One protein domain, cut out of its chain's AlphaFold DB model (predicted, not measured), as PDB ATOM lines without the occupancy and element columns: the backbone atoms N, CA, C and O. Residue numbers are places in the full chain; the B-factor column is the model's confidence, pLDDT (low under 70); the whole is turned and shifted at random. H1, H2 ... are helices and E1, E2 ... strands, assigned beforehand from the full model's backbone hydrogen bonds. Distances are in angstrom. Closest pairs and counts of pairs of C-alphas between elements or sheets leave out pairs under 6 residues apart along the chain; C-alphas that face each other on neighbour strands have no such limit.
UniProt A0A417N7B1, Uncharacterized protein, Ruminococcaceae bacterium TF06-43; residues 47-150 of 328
ATOM      1  N   THR A  47      60.253 -76.008  16.558       61.66
ATOM      2  CA  THR A  47      59.547 -77.032  17.329       61.66
ATOM      3  C   THR A  47      58.088 -77.139  16.894       61.66
ATOM      4  O   THR A  47      57.528 -76.219  16.288       61.66
ATOM      5  N   ARG A  48      57.414 -78.237  17.258       60.38
ATOM      6  CA  ARG A  48      55.963 -78.380  17.048       60.38
ATOM      7  C   ARG A  48      55.136 -77.203  17.586       60.38
ATOM      8  O   ARG A  48      54.112 -76.908  16.973       60.38
ATOM      9  N   GLU A  49      55.583 -76.533  18.647       64.56
ATOM     10  CA  GLU A  49      54.879 -75.432  19.329       64.56
ATOM     11  C   GLU A  49      55.000 -74.067  18.624       64.56
ATOM     12  O   GLU A  49      54.200 -73.169  18.884       64.56
ATOM     13  N   ASP A  50      55.964 -73.901  17.715       73.44
ATOM     14  CA  ASP A  50      56.153 -72.653  16.975       73.44
ATOM     15  C   ASP A  50      55.045 -72.420  15.928       73.44
ATOM     16  O   ASP A  50      54.447 -73.360  15.388       73.44
ATOM     17  N   SER A  51      54.788 -71.151  15.592       77.06
ATOM     18  CA  SER A  51      53.747 -70.790  14.622       77.06
ATOM     19  C   SER A  51      54.040 -71.339  13.218       77.06
ATOM     20  O   SER A  51      55.192 -71.440  12.788       77.06
ATOM     21  N   GLU A  52      52.987 -71.653  12.455       77.31
ATOM     22  CA  GLU A  52      53.143 -72.126  11.072       77.31
ATOM     23  C   GLU A  52      53.935 -71.131  10.212       77.31
ATOM     24  O   GLU A  52      54.785 -71.538   9.426       77.31
ATOM     25  N   GLU A  53      53.708 -69.827  10.384       79.94
ATOM     26  CA  GLU A  53      54.440 -68.779   9.662       79.94
ATOM     27  C   GLU A  53      55.943 -68.800   9.973       79.94
ATOM     28  O   GLU A  53      56.757 -68.639   9.059       79.94
ATOM     29  N   ALA A  54      56.331 -69.078  11.224       82.12
ATOM     30  CA  ALA A  54      57.731 -69.264  11.595       82.12
ATOM     31  C   ALA A  54      58.324 -70.531  10.949       82.12
ATOM     32  O   ALA A  54      59.438 -70.478  10.425       82.12
ATOM     33  N   LYS A  55      57.569 -71.639  10.899       82.94
ATOM     34  CA  LYS A  55      57.978 -72.884  10.217       82.94
ATOM     35  C   LYS A  55      58.191 -72.671   8.711       82.94
ATOM     36  O   LYS A  55      59.232 -73.054   8.176       82.94
ATOM     37  N   TRP A  56      57.261 -71.994   8.032       85.06
ATOM     38  CA  TRP A  56      57.379 -71.653   6.607       85.06
ATOM     39  C   TRP A  56      58.521 -70.660   6.333       85.06
ATOM     40  O   TRP A  56      59.292 -70.846   5.388       85.06
ATOM     41  N   GLY A  57      58.690 -69.645   7.186       86.12
ATOM     42  CA  GLY A  57      59.810 -68.703   7.116       86.12
ATOM     43  C   GLY A  57      61.171 -69.381   7.313       86.12
ATOM     44  O   GLY A  57      62.122 -69.084   6.587       86.12
ATOM     45  N   TYR A  58      61.257 -70.343   8.236       86.69
ATOM     46  CA  TYR A  58      62.453 -71.152   8.459       86.69
ATOM     47  C   TYR A  58      62.781 -72.040   7.257       86.69
ATOM     48  O   TYR A  58      63.921 -72.013   6.794       86.69
ATOM     49  N   LEU A  59      61.796 -72.750   6.686       86.25
ATOM     50  CA  LEU A  59      61.993 -73.540   5.464       86.25
ATOM     51  C   LEU A  59      62.524 -72.675   4.312       86.25
ATOM     52  O   LEU A  59      63.501 -73.051   3.667       86.25
ATOM     53  N   ALA A  60      61.964 -71.484   4.086       86.75
ATOM     54  CA  ALA A  60      62.468 -70.564   3.063       86.75
ATOM     55  C   ALA A  60      63.889 -70.038   3.364       86.75
ATOM     56  O   ALA A  60      64.681 -69.811   2.445       86.75
ATOM     57  N   GLY A  61      64.245 -69.877   4.642       87.38
ATOM     58  CA  GLY A  61      65.619 -69.613   5.076       87.38
ATOM     59  C   GLY A  61      66.567 -70.781   4.781       87.38
ATOM     60  O   GLY A  61      67.669 -70.565   4.275       87.38
ATOM     61  N   ALA A  62      66.123 -72.015   5.032       87.88
ATOM     62  CA  ALA A  62      66.871 -73.240   4.768       87.88
ATOM     63  C   ALA A  62      67.102 -73.477   3.263       87.88
ATOM     64  O   ALA A  62      68.216 -73.848   2.891       87.88
ATOM     65  N   VAL A  63      66.127 -73.160   2.393       89.44
ATOM     66  CA  VAL A  63      66.296 -73.184   0.921       89.44
ATOM     67  C   VAL A  63      67.480 -72.305   0.508       89.44
ATOM     68  O   VAL A  63      68.379 -72.760  -0.198       89.44
ATOM     69  N   ARG A  64      67.531 -71.056   0.997       87.44
ATOM     70  CA  ARG A  64      68.604 -70.099   0.660       87.44
ATOM     71  C   ARG A  64      69.984 -70.534   1.154       87.44
ATOM     72  O   ARG A  64      70.980 -70.155   0.547       87.44
ATOM     73  N   ARG A  65      70.052 -71.291   2.253       88.69
ATOM     74  CA  ARG A  65      71.309 -71.794   2.835       88.69
ATOM     75  C   ARG A  65      71.704 -73.190   2.348       88.69
ATOM     76  O   ARG A  65      72.793 -73.634   2.696       88.69
ATOM     77  N   GLN A  66      70.840 -73.878   1.593       87.12
ATOM     78  CA  GLN A  66      70.966 -75.314   1.291       87.12
ATOM     79  C   GLN A  66      71.231 -76.134   2.571       87.12
ATOM     80  O   GLN A  66      72.140 -76.963   2.668       87.12
ATOM     81  N   GLN A  67      70.444 -75.825   3.603       89.06
ATOM     82  CA  GLN A  67      70.566 -76.431   4.921       89.06
ATOM     83  C   GLN A  67      69.902 -77.809   4.932       89.06
ATOM     84  O   GLN A  67      68.780 -77.967   4.453       89.06
ATOM     85  N   ILE A  68      70.605 -78.796   5.488       91.06
ATOM     86  CA  ILE A  68      70.059 -80.137   5.703       91.06
ATOM     87  C   ILE A  68      69.093 -80.072   6.886       91.06
ATOM     88  O   ILE A  68      69.452 -79.570   7.950       91.06
ATOM     89  N   LEU A  69      67.887 -80.587   6.680       91.56
ATOM     90  CA  LEU A  69      66.829 -80.738   7.669       91.56
ATOM     91  C   LEU A  69      66.467 -82.220   7.789       91.56
ATOM     92  O   LEU A  69      66.538 -82.954   6.804       91.56
ATOM     93  N   THR A  70      66.050 -82.649   8.976       91.12
ATOM     94  CA  THR A  70      65.601 -84.024   9.231       91.12
ATOM     95  C   THR A  70      64.087 -84.047   9.383       91.12
ATOM     96  O   THR A  70      63.531 -83.233  10.113       91.12
ATOM     97  N   GLY A  71      63.414 -84.978   8.709       91.56
ATOM     98  CA  GLY A  71      61.970 -85.197   8.828       91.56
ATOM     99  C   GLY A  71      61.620 -86.683   8.874       91.56
ATOM    100  O   GLY A  71      62.483 -87.541   8.686       91.56
ATOM    101  N   ILE A  72      60.351 -86.993   9.132       92.94
ATOM    102  CA  ILE A  72      59.846 -88.369   9.240       92.94
ATOM    103  C   ILE A  72      59.009 -88.700   8.003       92.94
ATOM    104  O   ILE A  72      58.104 -87.948   7.650       92.94
ATOM    105  N   VAL A  73      59.266 -89.832   7.344       93.25
ATOM    106  CA  VAL A  73      58.437 -90.294   6.214       93.25
ATOM    107  C   VAL A  73      57.016 -90.587   6.703       93.25
ATOM    108  O   VAL A  73      56.793 -91.558   7.433       93.25
ATOM    109  N   SER A  74      56.053 -89.755   6.303       89.69
ATOM    110  CA  SER A  74      54.694 -89.764   6.862       89.69
ATOM    111  C   SER A  74      53.737 -90.692   6.117       89.69
ATOM    112  O   SER A  74      52.841 -91.273   6.729       89.69
ATOM    113  N   ALA A  75      53.936 -90.881   4.811       88.44
ATOM    114  CA  ALA A  75      53.201 -91.859   4.018       88.44
ATOM    115  C   ALA A  75      54.069 -92.445   2.897       88.44
ATOM    116  O   ALA A  75      55.195 -92.013   2.649       88.44
ATOM    117  N   GLY A  76      53.537 -93.471   2.231       84.94
ATOM    118  CA  GLY A  76      54.229 -94.161   1.148       84.94
ATOM    119  C   GLY A  76      54.272 -93.326  -0.129       84.94
ATOM    120  O   GLY A  76      53.851 -92.172  -0.163       84.94
ATOM    121  N   MET A  77      54.738 -93.946  -1.213       86.81
ATOM    122  CA  MET A  77      54.709 -93.323  -2.535       86.81
ATOM    123  C   MET A  77      53.269 -92.957  -2.930       86.81
ATOM    124  O   MET A  77      52.425 -93.836  -3.115       86.81
ATOM    125  N   THR A  78      53.014 -91.663  -3.086       87.25
ATOM    126  CA  THR A  78      51.772 -91.089  -3.611       87.25
ATOM    127  C   THR A  78      52.035 -90.452  -4.973       87.25
ATOM    128  O   THR A  78      53.182 -90.287  -5.387       87.25
ATOM    129  N   TYR A  79      50.974 -90.111  -5.701       86.75
ATOM    130  CA  TYR A  79      51.079 -89.417  -6.981       86.75
ATOM    131  C   TYR A  79      50.454 -88.031  -6.858       86.75
ATOM    132  O   TYR A  79      49.390 -87.871  -6.264       86.75
ATOM    133  N   THR A  80      51.129 -87.028  -7.415       82.88
ATOM    134  CA  THR A  80      50.538 -85.698  -7.632       82.88
ATOM    135  C   THR A  80      49.459 -85.745  -8.717       82.88
ATOM    136  O   THR A  80      49.414 -86.688  -9.506       82.88
ATOM    137  N   GLU A  81      48.650 -84.688  -8.820       78.81
ATOM    138  CA  GLU A  81      47.681 -84.486  -9.913       78.81
ATOM    139  C   GLU A  81      48.328 -84.603 -11.307       78.81
ATOM    140  O   GLU A  81      47.728 -85.137 -12.234       78.81
ATOM    141  N   ASN A  82      49.604 -84.215 -11.421       77.06
ATOM    142  CA  ASN A  82      50.409 -84.308 -12.642       77.06
ATOM    143  C   ASN A  82      51.004 -85.713 -12.888       77.06
ATOM    144  O   ASN A  82      51.936 -85.860 -13.676       77.06
ATOM    145  N   GLY A  83      50.561 -86.743 -12.162       79.25
ATOM    146  CA  GLY A  83      51.053 -88.120 -12.290       79.25
ATOM    147  C   GLY A  83      52.475 -88.365 -11.767       79.25
ATOM    148  O   GLY A  83      52.941 -89.502 -11.789       79.25
ATOM    149  N   MET A  84      53.177 -87.343 -11.260       82.81
ATOM    150  CA  MET A  84      54.530 -87.513 -10.718       82.81
ATOM    151  C   MET A  84      54.514 -88.239  -9.360       82.81
ATOM    152  O   MET A  84      53.736 -87.842  -8.483       82.81
ATOM    153  N   PRO A  85      55.380 -89.252  -9.154       89.06
ATOM    154  CA  PRO A  85      55.492 -89.992  -7.901       89.06
ATOM    155  C   PRO A  85      56.289 -89.200  -6.853       89.06
ATOM    156  O   PRO A  85      57.435 -88.801  -7.086       89.06
ATOM    157  N   ILE A  86      55.699 -89.018  -5.676       92.25
ATOM    158  CA  ILE A  86      56.268 -88.278  -4.544       92.25
ATOM    159  C   ILE A  86      56.181 -89.089  -3.243       92.25
ATOM    160  O   ILE A  86      55.344 -89.976  -3.090       92.25
ATOM    161  N   VAL A  87      57.045 -88.754  -2.291       92.62
ATOM    162  CA  VAL A  87      57.022 -89.236  -0.908       92.62
ATOM    163  C   VAL A  87      56.777 -88.023  -0.005       92.62
ATOM    164  O   VAL A  87      57.559 -87.070  -0.066       92.62
ATOM    165  N   PRO A  88      55.696 -87.999   0.793       92.31
ATOM    166  CA  PRO A  88      55.475 -86.953   1.780       92.31
ATOM    167  C   PRO A  88      56.281 -87.225   3.058       92.31
ATOM    168  O   PRO A  88      56.399 -88.360   3.528       92.31
ATOM    169  N   ILE A  89      56.817 -86.154   3.632       92.81
ATOM    170  CA  ILE A  89      57.612 -86.142   4.860       92.81
ATOM    171  C   ILE A  89      56.960 -85.154   5.827       92.81
ATOM    172  O   ILE A  89      56.641 -84.035   5.427       92.81
ATOM    173  N   ASP A  90      56.768 -85.558   7.082       91.88
ATOM    174  CA  ASP A  90      56.448 -84.647   8.183       91.88
ATOM    175  C   ASP A  90      57.736 -83.981   8.688       91.88
ATOM    176  O   ASP A  90      58.651 -84.646   9.181       91.88
ATOM    177  N   PHE A  91      57.800 -82.660   8.553       89.31
ATOM    178  CA  PHE A  91      58.793 -81.797   9.176       89.31
ATOM    179  C   PHE A  91      58.083 -80.905  10.202       89.31
ATOM    180  O   PHE A  91      57.532 -79.860   9.854       89.31
ATOM    181  N   GLU A  92      58.070 -81.330  11.470       84.56
ATOM    182  CA  GLU A  92      57.557 -80.543  12.609       84.56
ATOM    183  C   GLU A  92      56.086 -80.075  12.457       84.56
ATOM    184  O   GLU A  92      55.662 -79.046  13.002       84.56
ATOM    185  N   GLY A  93      55.281 -80.856  11.725       81.88
ATOM    186  CA  GLY A  93      53.887 -80.578  11.374       81.88
ATOM    187  C   GLY A  93      53.675 -80.064   9.943       81.88
ATOM    188  O   GLY A  93      52.526 -79.895   9.537       81.88
ATOM    189  N   LEU A  94      54.736 -79.809   9.166       86.19
ATOM    190  CA  LEU A  94      54.647 -79.401   7.760       86.19
ATOM    191  C   LEU A  94      54.911 -80.567   6.802       86.19
ATOM    192  O   LEU A  94      55.891 -81.294   6.939       86.19
ATOM    193  N   CYS A  95      54.074 -80.692   5.770       88.88
ATOM    194  CA  CYS A  95      54.240 -81.699   4.725       88.88
ATOM    195  C   CYS A  95      55.218 -81.218   3.638       88.88
ATOM    196  O   CYS A  95      54.889 -80.349   2.825       88.88
ATOM    197  N   VAL A  96      56.411 -81.816   3.600       91.81
ATOM    198  CA  VAL A  96      57.398 -81.636   2.526       91.81
ATOM    199  C   VAL A  96      57.250 -82.774   1.519       91.81
ATOM    200  O   VAL A  96      57.244 -83.946   1.890       91.81
ATOM    201  N   LYS A  97      57.135 -82.449   0.229       93.12
ATOM    202  CA  LYS A  97      57.006 -83.427  -0.862       93.12
ATOM    203  C   LYS A  97      58.376 -83.665  -1.502       93.12
ATOM    204  O   LYS A  97      58.984 -82.722  -2.007       93.12
ATOM    205  N   ILE A  98      58.855 -84.907  -1.525       93.94
ATOM    206  CA  ILE A  98      60.099 -85.284  -2.219       93.94
ATOM    207  C   ILE A  98      59.772 -86.157  -3.437       93.94
ATOM    208  O   ILE A  98      59.153 -87.209  -3.270       93.94
ATOM    209  N   PRO A  99      60.156 -85.766  -4.667       92.69
ATOM    210  CA  PRO A  99      60.039 -86.628  -5.843       92.69
ATOM    211  C   PRO A  99      60.809 -87.939  -5.660       92.69
ATOM    212  O   PRO A  99      61.923 -87.934  -5.145       92.69
ATOM    213  N   VAL A 100      60.280 -89.067  -6.140       91.44
ATOM    214  CA  VAL A 100      60.939 -90.380  -5.952       91.44
ATOM    215  C   VAL A 100      62.359 -90.436  -6.549       91.44
ATOM    216  O   VAL A 100      63.230 -91.086  -5.973       91.44
ATOM    217  N   ARG A 101      62.635 -89.701  -7.638       89.31
ATOM    218  CA  ARG A 101      63.993 -89.546  -8.212       89.31
ATOM    219  C   ARG A 101      64.976 -88.832  -7.275       89.31
ATOM    220  O   ARG A 101      66.164 -89.123  -7.300       89.31
ATOM    221  N   GLU A 102      64.474 -87.955  -6.410       90.94
ATOM    222  CA  GLU A 102      65.246 -87.201  -5.416       90.94
ATOM    223  C   GLU A 102      65.307 -87.905  -4.048       90.94
ATOM    224  O   GLU A 102      65.836 -87.346  -3.087       90.94
ATOM    225  N   MET A 103      64.775 -89.128  -3.936       90.75
ATOM    226  CA  MET A 103      64.737 -89.909  -2.692       90.75
ATOM    227  C   MET A 103      65.964 -90.822  -2.505       90.75
ATOM    228  O   MET A 103      66.322 -91.171  -1.376       90.75
ATOM    229  N   THR A 104      66.610 -91.229  -3.603       87.75
ATOM    230  CA  THR A 104      67.737 -92.179  -3.604       87.75
ATOM    231  C   THR A 104      68.826 -91.746  -4.585       87.75
ATOM    232  O   THR A 104      68.566 -90.974  -5.503       87.75
ATOM    233  N   LEU A 105      70.039 -92.282  -4.426       86.06
ATOM    234  CA  LEU A 105      71.153 -92.087  -5.369       86.06
ATOM    235  C   LEU A 105      71.119 -93.045  -6.572       86.06
ATOM    236  O   LEU A 105      72.005 -92.998  -7.419       86.06
ATOM    237  N   ILE A 106      70.130 -93.939  -6.644       85.19
ATOM    238  CA  ILE A 106      69.967 -94.844  -7.782       85.19
ATOM    239  C   ILE A 106      69.363 -94.036  -8.928       85.19
ATOM    240  O   ILE A 106      68.269 -93.499  -8.791       85.19
ATOM    241  N   GLU A 107      70.056 -93.972 -10.061       82.69
ATOM    242  CA  GLU A 107      69.539 -93.346 -11.278       82.69
ATOM    243  C   GLU A 107      68.946 -94.404 -12.218       82.69
ATOM    244  O   GLU A 107      69.442 -95.529 -12.308       82.69
ATOM    245  N   TRP A 108      67.859 -94.046 -12.901       86.38
ATOM    246  CA  TRP A 108      67.194 -94.867 -13.915       86.38
ATOM    247  C   TRP A 108      66.648 -93.965 -15.041       86.38
ATOM    248  O   TRP A 108      66.374 -92.791 -14.767       86.38
ATOM    249  N   PRO A 109      66.483 -94.464 -16.283       84.44
ATOM    250  CA  PRO A 109      66.001 -93.665 -17.417       84.44
ATOM    251  C   PRO A 109      64.655 -92.974 -17.157       84.44
ATOM    252  O   PRO A 109      63.886 -93.407 -16.295       84.44
ATOM    253  N   GLU A 110      64.352 -91.894 -17.882       78.19
ATOM    254  CA  GLU A 110      63.069 -91.184 -17.736       78.19
ATOM    255  C   GLU A 110      61.875 -92.002 -18.233       78.19
ATOM    256  O   GLU A 110      60.858 -92.051 -17.540       78.19
ATOM    257  N   ASP A 111      62.051 -92.728 -19.337       79.50
ATOM    258  CA  ASP A 111      61.021 -93.568 -19.961       79.50
ATOM    259  C   ASP A 111      60.736 -94.885 -19.207       79.50
ATOM    260  O   ASP A 111      59.763 -95.580 -19.508       79.50
ATOM    261  N   GLU A 112      61.575 -95.259 -18.233       83.06
ATOM    262  CA  GLU A 112      61.439 -96.523 -17.503       83.06
ATOM    263  C   GLU A 112      60.618 -96.392 -16.204       83.06
ATOM    264  O   GLU A 112      60.775 -95.435 -15.435       83.06
ATOM    265  N   PRO A 113      59.767 -97.392 -15.887       83.94
ATOM    266  CA  PRO A 113      59.030 -97.421 -14.631       83.94
ATOM    267  C   PRO A 113      59.976 -97.589 -13.435       83.94
ATOM    268  O   PRO A 113      60.986 -98.288 -13.508       83.94
ATOM    269  N   ILE A 114      59.592 -97.012 -12.292       84.88
ATOM    270  CA  ILE A 114      60.385 -97.030 -11.051       84.88
ATOM    271  C   ILE A 114      60.834 -98.469 -10.712       84.88
ATOM    272  O   ILE A 114      59.969 -99.347 -10.546       84.88
ATOM    273  N   PRO A 115      62.148 -98.719 -10.533       89.12
ATOM    274  CA  PRO A 115      62.670-100.038 -10.201       89.12
ATOM    275  C   PRO A 115      61.993-100.663  -8.976       89.12
ATOM    276  O   PRO A 115      61.727-100.004  -7.966       89.12
ATOM    277  N   ARG A 116      61.749-101.982  -9.030       88.12
ATOM    278  CA  ARG A 116      61.089-102.721  -7.937       88.12
ATOM    279  C   ARG A 116      61.830-102.575  -6.603       88.12
ATOM    280  O   ARG A 116      61.170-102.527  -5.570       88.12
ATOM    281  N   SER A 117      63.162-102.501  -6.627       86.62
ATOM    282  CA  SER A 117      64.010-102.254  -5.453       86.62
ATOM    283  C   SER A 117      63.651-100.932  -4.773       86.62
ATOM    284  O   SER A 117      63.223-100.949  -3.623       86.62
ATOM    285  N   VAL A 118      63.717 -99.820  -5.512       87.50
ATOM    286  CA  VAL A 118      63.389 -98.464  -5.033       87.50
ATOM    287  C   VAL A 118      61.959 -98.406  -4.487       87.50
ATOM    288  O   VAL A 118      61.732 -97.907  -3.385       87.50
ATOM    289  N   ARG A 119      60.984 -98.993  -5.195       88.50
ATOM    290  CA  ARG A 119      59.583 -99.016  -4.739       88.50
ATOM    291  C   ARG A 119      59.388 -99.795  -3.430       88.50
ATOM    292  O   ARG A 119      58.602 -99.374  -2.586       88.50
ATOM    293  N   VAL A 120      60.083-100.923  -3.252       88.44
ATOM    294  CA  VAL A 120      60.029-101.719  -2.008       88.44
ATOM    295  C   VAL A 120      60.777-101.025  -0.866       88.44
ATOM    296  O   VAL A 120      60.295-101.056   0.262       88.44
ATOM    297  N   GLN A 121      61.909-100.380  -1.151       87.81
ATOM    298  CA  GLN A 121      62.679 -99.584  -0.192       87.81
ATOM    299  C   GLN A 121      61.824 -98.439   0.367       87.81
ATOM    300  O   GLN A 121      61.584 -98.398   1.569       87.81
ATOM    301  N   ILE A 122      61.262 -97.592  -0.502       89.44
ATOM    302  CA  ILE A 122      60.396 -96.468  -0.106       89.44
ATOM    303  C   ILE A 122      59.162 -96.952   0.667       89.44
ATOM    304  O   ILE A 122      58.807 -96.368   1.687       89.44
ATOM    305  N   GLY A 123      58.536 -98.058   0.248       88.44
ATOM    306  CA  GLY A 123      57.399 -98.640   0.970       88.44
ATOM    307  C   GLY A 123      57.729 -99.140   2.386       88.44
ATOM    308  O   GLY A 123      56.827 -99.244   3.212       88.44
ATOM    309  N   ARG A 124      59.002 -99.438   2.681       89.44
ATOM    310  CA  ARG A 124      59.490 -99.851   4.010       89.44
ATOM    311  C   ARG A 124      60.074 -98.704   4.839       89.44
ATOM    312  O   ARG A 124      60.283 -98.890   6.032       89.44
ATOM    313  N   MET A 125      60.320 -97.547   4.224       90.88
ATOM    314  CA  MET A 125      60.824 -96.335   4.883       90.88
ATOM    315  C   MET A 125      59.746 -95.582   5.678       90.88
ATOM    316  O   MET A 125      60.029 -94.519   6.210       90.88
ATOM    317  N   LEU A 126      58.515 -96.094   5.770       91.69
ATOM    318  CA  LEU A 126      57.449 -95.497   6.582       91.69
ATOM    319  C   LEU A 126      57.894 -95.343   8.043       91.69
ATOM    320  O   LEU A 126      58.315 -96.316   8.663       91.69
ATOM    321  N   GLY A 127      57.803 -94.124   8.582       90.69
ATOM    322  CA  GLY A 127      58.298 -93.793   9.921       90.69
ATOM    323  C   GLY A 127      59.818 -93.594  10.025       90.69
ATOM    324  O   GLY A 127      60.302 -93.275  11.107       90.69
ATOM    325  N   ALA A 128      60.582 -93.741   8.937       93.31
ATOM    326  CA  ALA A 128      62.022 -93.499   8.955       93.31
ATOM    327  C   ALA A 128      62.332 -92.009   9.128       93.31
ATOM    328  O   ALA A 128      61.710 -91.152   8.491       93.31
ATOM    329  N   THR A 129      63.347 -91.717   9.939       92.12
ATOM    330  CA  THR A 129      63.965 -90.395  10.052       92.12
ATOM    331  C   THR A 129      64.966 -90.213   8.913       92.12
ATOM    332  O   THR A 129      65.936 -90.961   8.795       92.12
ATOM    333  N   ILE A 130      64.722 -89.229   8.048       93.00
ATOM    334  CA  ILE A 130      65.525 -88.982   6.846       93.00
ATOM    335  C   ILE A 130      65.924 -87.522   6.713       93.00
ATOM    336  O   ILE A 130      65.179 -86.614   7.081       93.00
ATOM    337  N   ASP A 131      67.098 -87.311   6.129       93.06
ATOM    338  CA  ASP A 131      67.594 -85.981   5.816       93.06
ATOM    339  C   ASP A 131      67.198 -85.529   4.412       93.06
ATOM    340  O   ASP A 131      67.232 -86.294   3.447       93.06
ATOM    341  N   PHE A 132      66.876 -84.247   4.289       94.19
ATOM    342  CA  PHE A 132      66.597 -83.587   3.025       94.19
ATOM    343  C   PHE A 132      67.086 -82.138   3.036       94.19
ATOM    344  O   PHE A 132      67.251 -81.519   4.084       94.19
ATOM    345  N   ILE A 133      67.310 -81.580   1.851       93.88
ATOM    346  CA  ILE A 133      67.487 -80.141   1.653       93.88
ATOM    347  C   ILE A 133      66.209 -79.624   0.985       93.88
ATOM    348  O   ILE A 133      65.789 -80.195  -0.029       93.88
ATOM    349  N   PRO A 134      65.545 -78.583   1.519       92.31
ATOM    350  CA  PRO A 134      64.408 -77.976   0.845       92.31
ATOM    351  C   PRO A 134      64.894 -77.257  -0.425       92.31
ATOM    352  O   PRO A 134      65.793 -76.417  -0.383       92.31
ATOM    353  N   ALA A 135      64.299 -77.607  -1.563       91.25
ATOM    354  CA  ALA A 135      64.627 -77.058  -2.877       91.25
ATOM    355  C   ALA A 135      63.741 -75.854  -3.235       91.25
ATOM    356  O   ALA A 135      64.194 -74.919  -3.891       91.25
ATOM    357  N   GLY A 136      62.485 -75.856  -2.780       88.50
ATOM    358  CA  GLY A 136      61.529 -74.783  -3.036       88.50
ATOM    359  C   GLY A 136      60.395 -74.767  -2.016       88.50
ATOM    360  O   GLY A 136      60.038 -75.799  -1.449       88.50
ATOM    361  N   VAL A 137      59.843 -73.580  -1.774       88.62
ATOM    362  CA  VAL A 137      58.743 -73.335  -0.835       88.62
ATOM    363  C   VAL A 137      57.773 -72.357  -1.484       88.62
ATOM    364  O   VAL A 137      58.173 -71.245  -1.828       88.62
ATOM    365  N   ASP A 138      56.511 -72.757  -1.618       87.62
ATOM    366  CA  ASP A 138      55.411 -71.866  -1.974       87.62
ATOM    367  C   ASP A 138      54.585 -71.538  -0.723       87.62
ATOM    368  O   ASP A 138      53.969 -72.411  -0.109       87.62
ATOM    369  N   PHE A 139      54.583 -70.257  -0.353       82.94
ATOM    370  CA  PHE A 139      53.828 -69.728   0.782       82.94
ATOM    371  C   PHE A 139      52.317 -69.639   0.526       82.94
ATOM    372  O   PHE A 139      51.553 -69.628   1.488       82.94
ATOM    373  N   LYS A 140      51.878 -69.541  -0.738       82.12
ATOM    374  CA  LYS A 140      50.458 -69.409  -1.101       82.12
ATOM    375  C   LYS A 140      49.765 -70.761  -1.042       82.12
ATOM    376  O   LYS A 140      48.808 -70.929  -0.298       82.12
ATOM    377  N   GLU A 141      50.322 -71.728  -1.765       81.00
ATOM    378  CA  GLU A 141      49.807 -73.100  -1.825       81.00
ATOM    379  C   GLU A 141      50.201 -73.935  -0.595       81.00
ATOM    380  O   GLU A 141      49.748 -75.070  -0.444       81.00
ATOM    381  N   ARG A 142      51.061 -73.396   0.287       81.88
ATOM    382  CA  ARG A 142      51.635 -74.093   1.452       81.88
ATOM    383  C   ARG A 142      52.251 -75.441   1.053       81.88
ATOM    384  O   ARG A 142      51.997 -76.481   1.664       81.88
ATOM    385  N   VAL A 143      53.086 -75.418   0.012       85.38
ATOM    386  CA  VAL A 143      53.808 -76.593  -0.496       85.38
ATOM    387  C   VAL A 143      55.311 -76.386  -0.349       85.38
ATOM    388  O   VAL A 143      55.879 -75.451  -0.910       85.38
ATOM    389  N   ALA A 144      55.972 -77.304   0.353       89.75
ATOM    390  CA  ALA A 144      57.424 -77.431   0.346       89.75
ATOM    391  C   ALA A 144      57.845 -78.606  -0.547       89.75
ATOM    392  O   ALA A 144      57.240 -79.679  -0.500       89.75
ATOM    393  N   ILE A 145      58.904 -78.409  -1.333       92.94
ATOM    394  CA  ILE A 145      59.557 -79.446  -2.137       92.94
ATOM    395  C   ILE A 145      60.978 -79.635  -1.608       92.94
ATOM    396  O   ILE A 145      61.704 -78.658  -1.415       92.94
ATOM    397  N   GLY A 146      61.381 -80.885  -1.384       93.81
ATOM    398  CA  GLY A 146      62.713 -81.241  -0.895       93.81
ATOM    399  C   GLY A 146      63.436 -82.252  -1.783       93.81
ATOM    400  O   GLY A 146      62.820 -82.931  -2.601       93.81
ATOM    401  N   SER A 147      64.746 -82.370  -1.576       95.19
ATOM    402  CA  SER A 147      65.587 -83.432  -2.132       95.19
ATOM    403  C   SER A 147      66.389 -84.112  -1.023       95.19
ATOM    404  O   SER A 147      67.154 -83.466  -0.303       95.19
ATOM    405  N   ARG A 148      66.237 -85.435  -0.903       94.31
ATOM    406  CA  ARG A 148      67.091 -86.282  -0.060       94.31
ATOM    407  C   ARG A 148      68.427 -86.550  -0.751       94.31
ATOM    408  O   ARG A 148      69.468 -86.481  -0.106       94.31
ATOM    409  N   LYS A 149      68.423 -86.745  -2.073       93.50
ATOM    410  CA  LYS A 149      69.620 -86.913  -2.912       93.50
ATOM    411  C   LYS A 149      70.633 -85.780  -2.701       93.50
ATOM    412  O   LYS A 149      71.818 -86.048  -2.502       93.50
ATOM    413  N   ALA A 150      70.177 -84.526  -2.654       92.94
ATOM    414  CA  ALA A 150      71.023 -83.368  -2.367       92.94
ATOM    415  C   ALA A 150      71.646 -83.426  -0.958       92.94
ATOM    416  O   ALA A 150      72.853 -83.222  -0.812       92.94
TER     417      ALA A 150
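Overview. This is residues 47 to 150 of the 328 residues of an uncharacterized protein of Ruminococcaceae bacterium TF06-43 (UniProt A0A417N7B1). A small closed barrel of five strands makes the core, with helix H1 packed along its outside and the short helix H2 near the opposite end of the long axis. Round the ring run E1, E2, E3, E5, E4 and back to E1, antiparallel but for the parallel pair E3 and E5. The printed part has 104 residues, in the order H1 E1 E2 E3 H2 E4 E5, and is of mixed class, helices and strands. It is compact, with a radius of gyration of the C-alphas of 13.7 A, and elongated, spanning 40 by 25 by 24 A.

Along the chain. Find E1 at residues 69 to 73, then E2 at 85 to 91, 19.2 A long, and E3 at 94 to 99, 16.3 A. E4, residues 129 to 138, runs 23.7 A from C-alpha 129 at (63.965, -90.395, 10.052) and bends by 73 degrees at residue 135; E5 is residues 143 to 147. H1, residues 52 to 65, runs 19.9 A from C-alpha 52 at (53.143, -72.126, 11.072). H2 is residues 116 to 124.

Arrangement. E1, E2 and E3 form a meander, each strand the antiparallel neighbour of the one before: look for N 72 and O 90 at 2.9 A, and N 89 and O 96 at 2.8 A. E3 and E5 are parallel neighbours, with N 97 and O 144 within hydrogen-bond range at 2.9 A. E4 pairs with E5 at N 135 and O 145, 2.8 A, and with E1 at N 69 and O 132, 2.8 A. H1 is on the barrel, outside it, at a height over the sheet of 8.6 A; the closest C-alphas of H1 and E4 are those of Val 63 and Pro 134, 5.2 A. H2 is only just on the barrel, with 5 pairs of C-alphas within 10 A, and is apart from H1. In both helices every O i to N i+4 pair is within hydrogen-bond range.

Size, cuts and confidence. The two C-alphas farthest apart, of Glu 49 and Asp 111, are 43.7 A apart. The printed part has no cut; the links E1 to E2 and E3 to H2 are long. Residues 47 to 49 have pLDDT under 70.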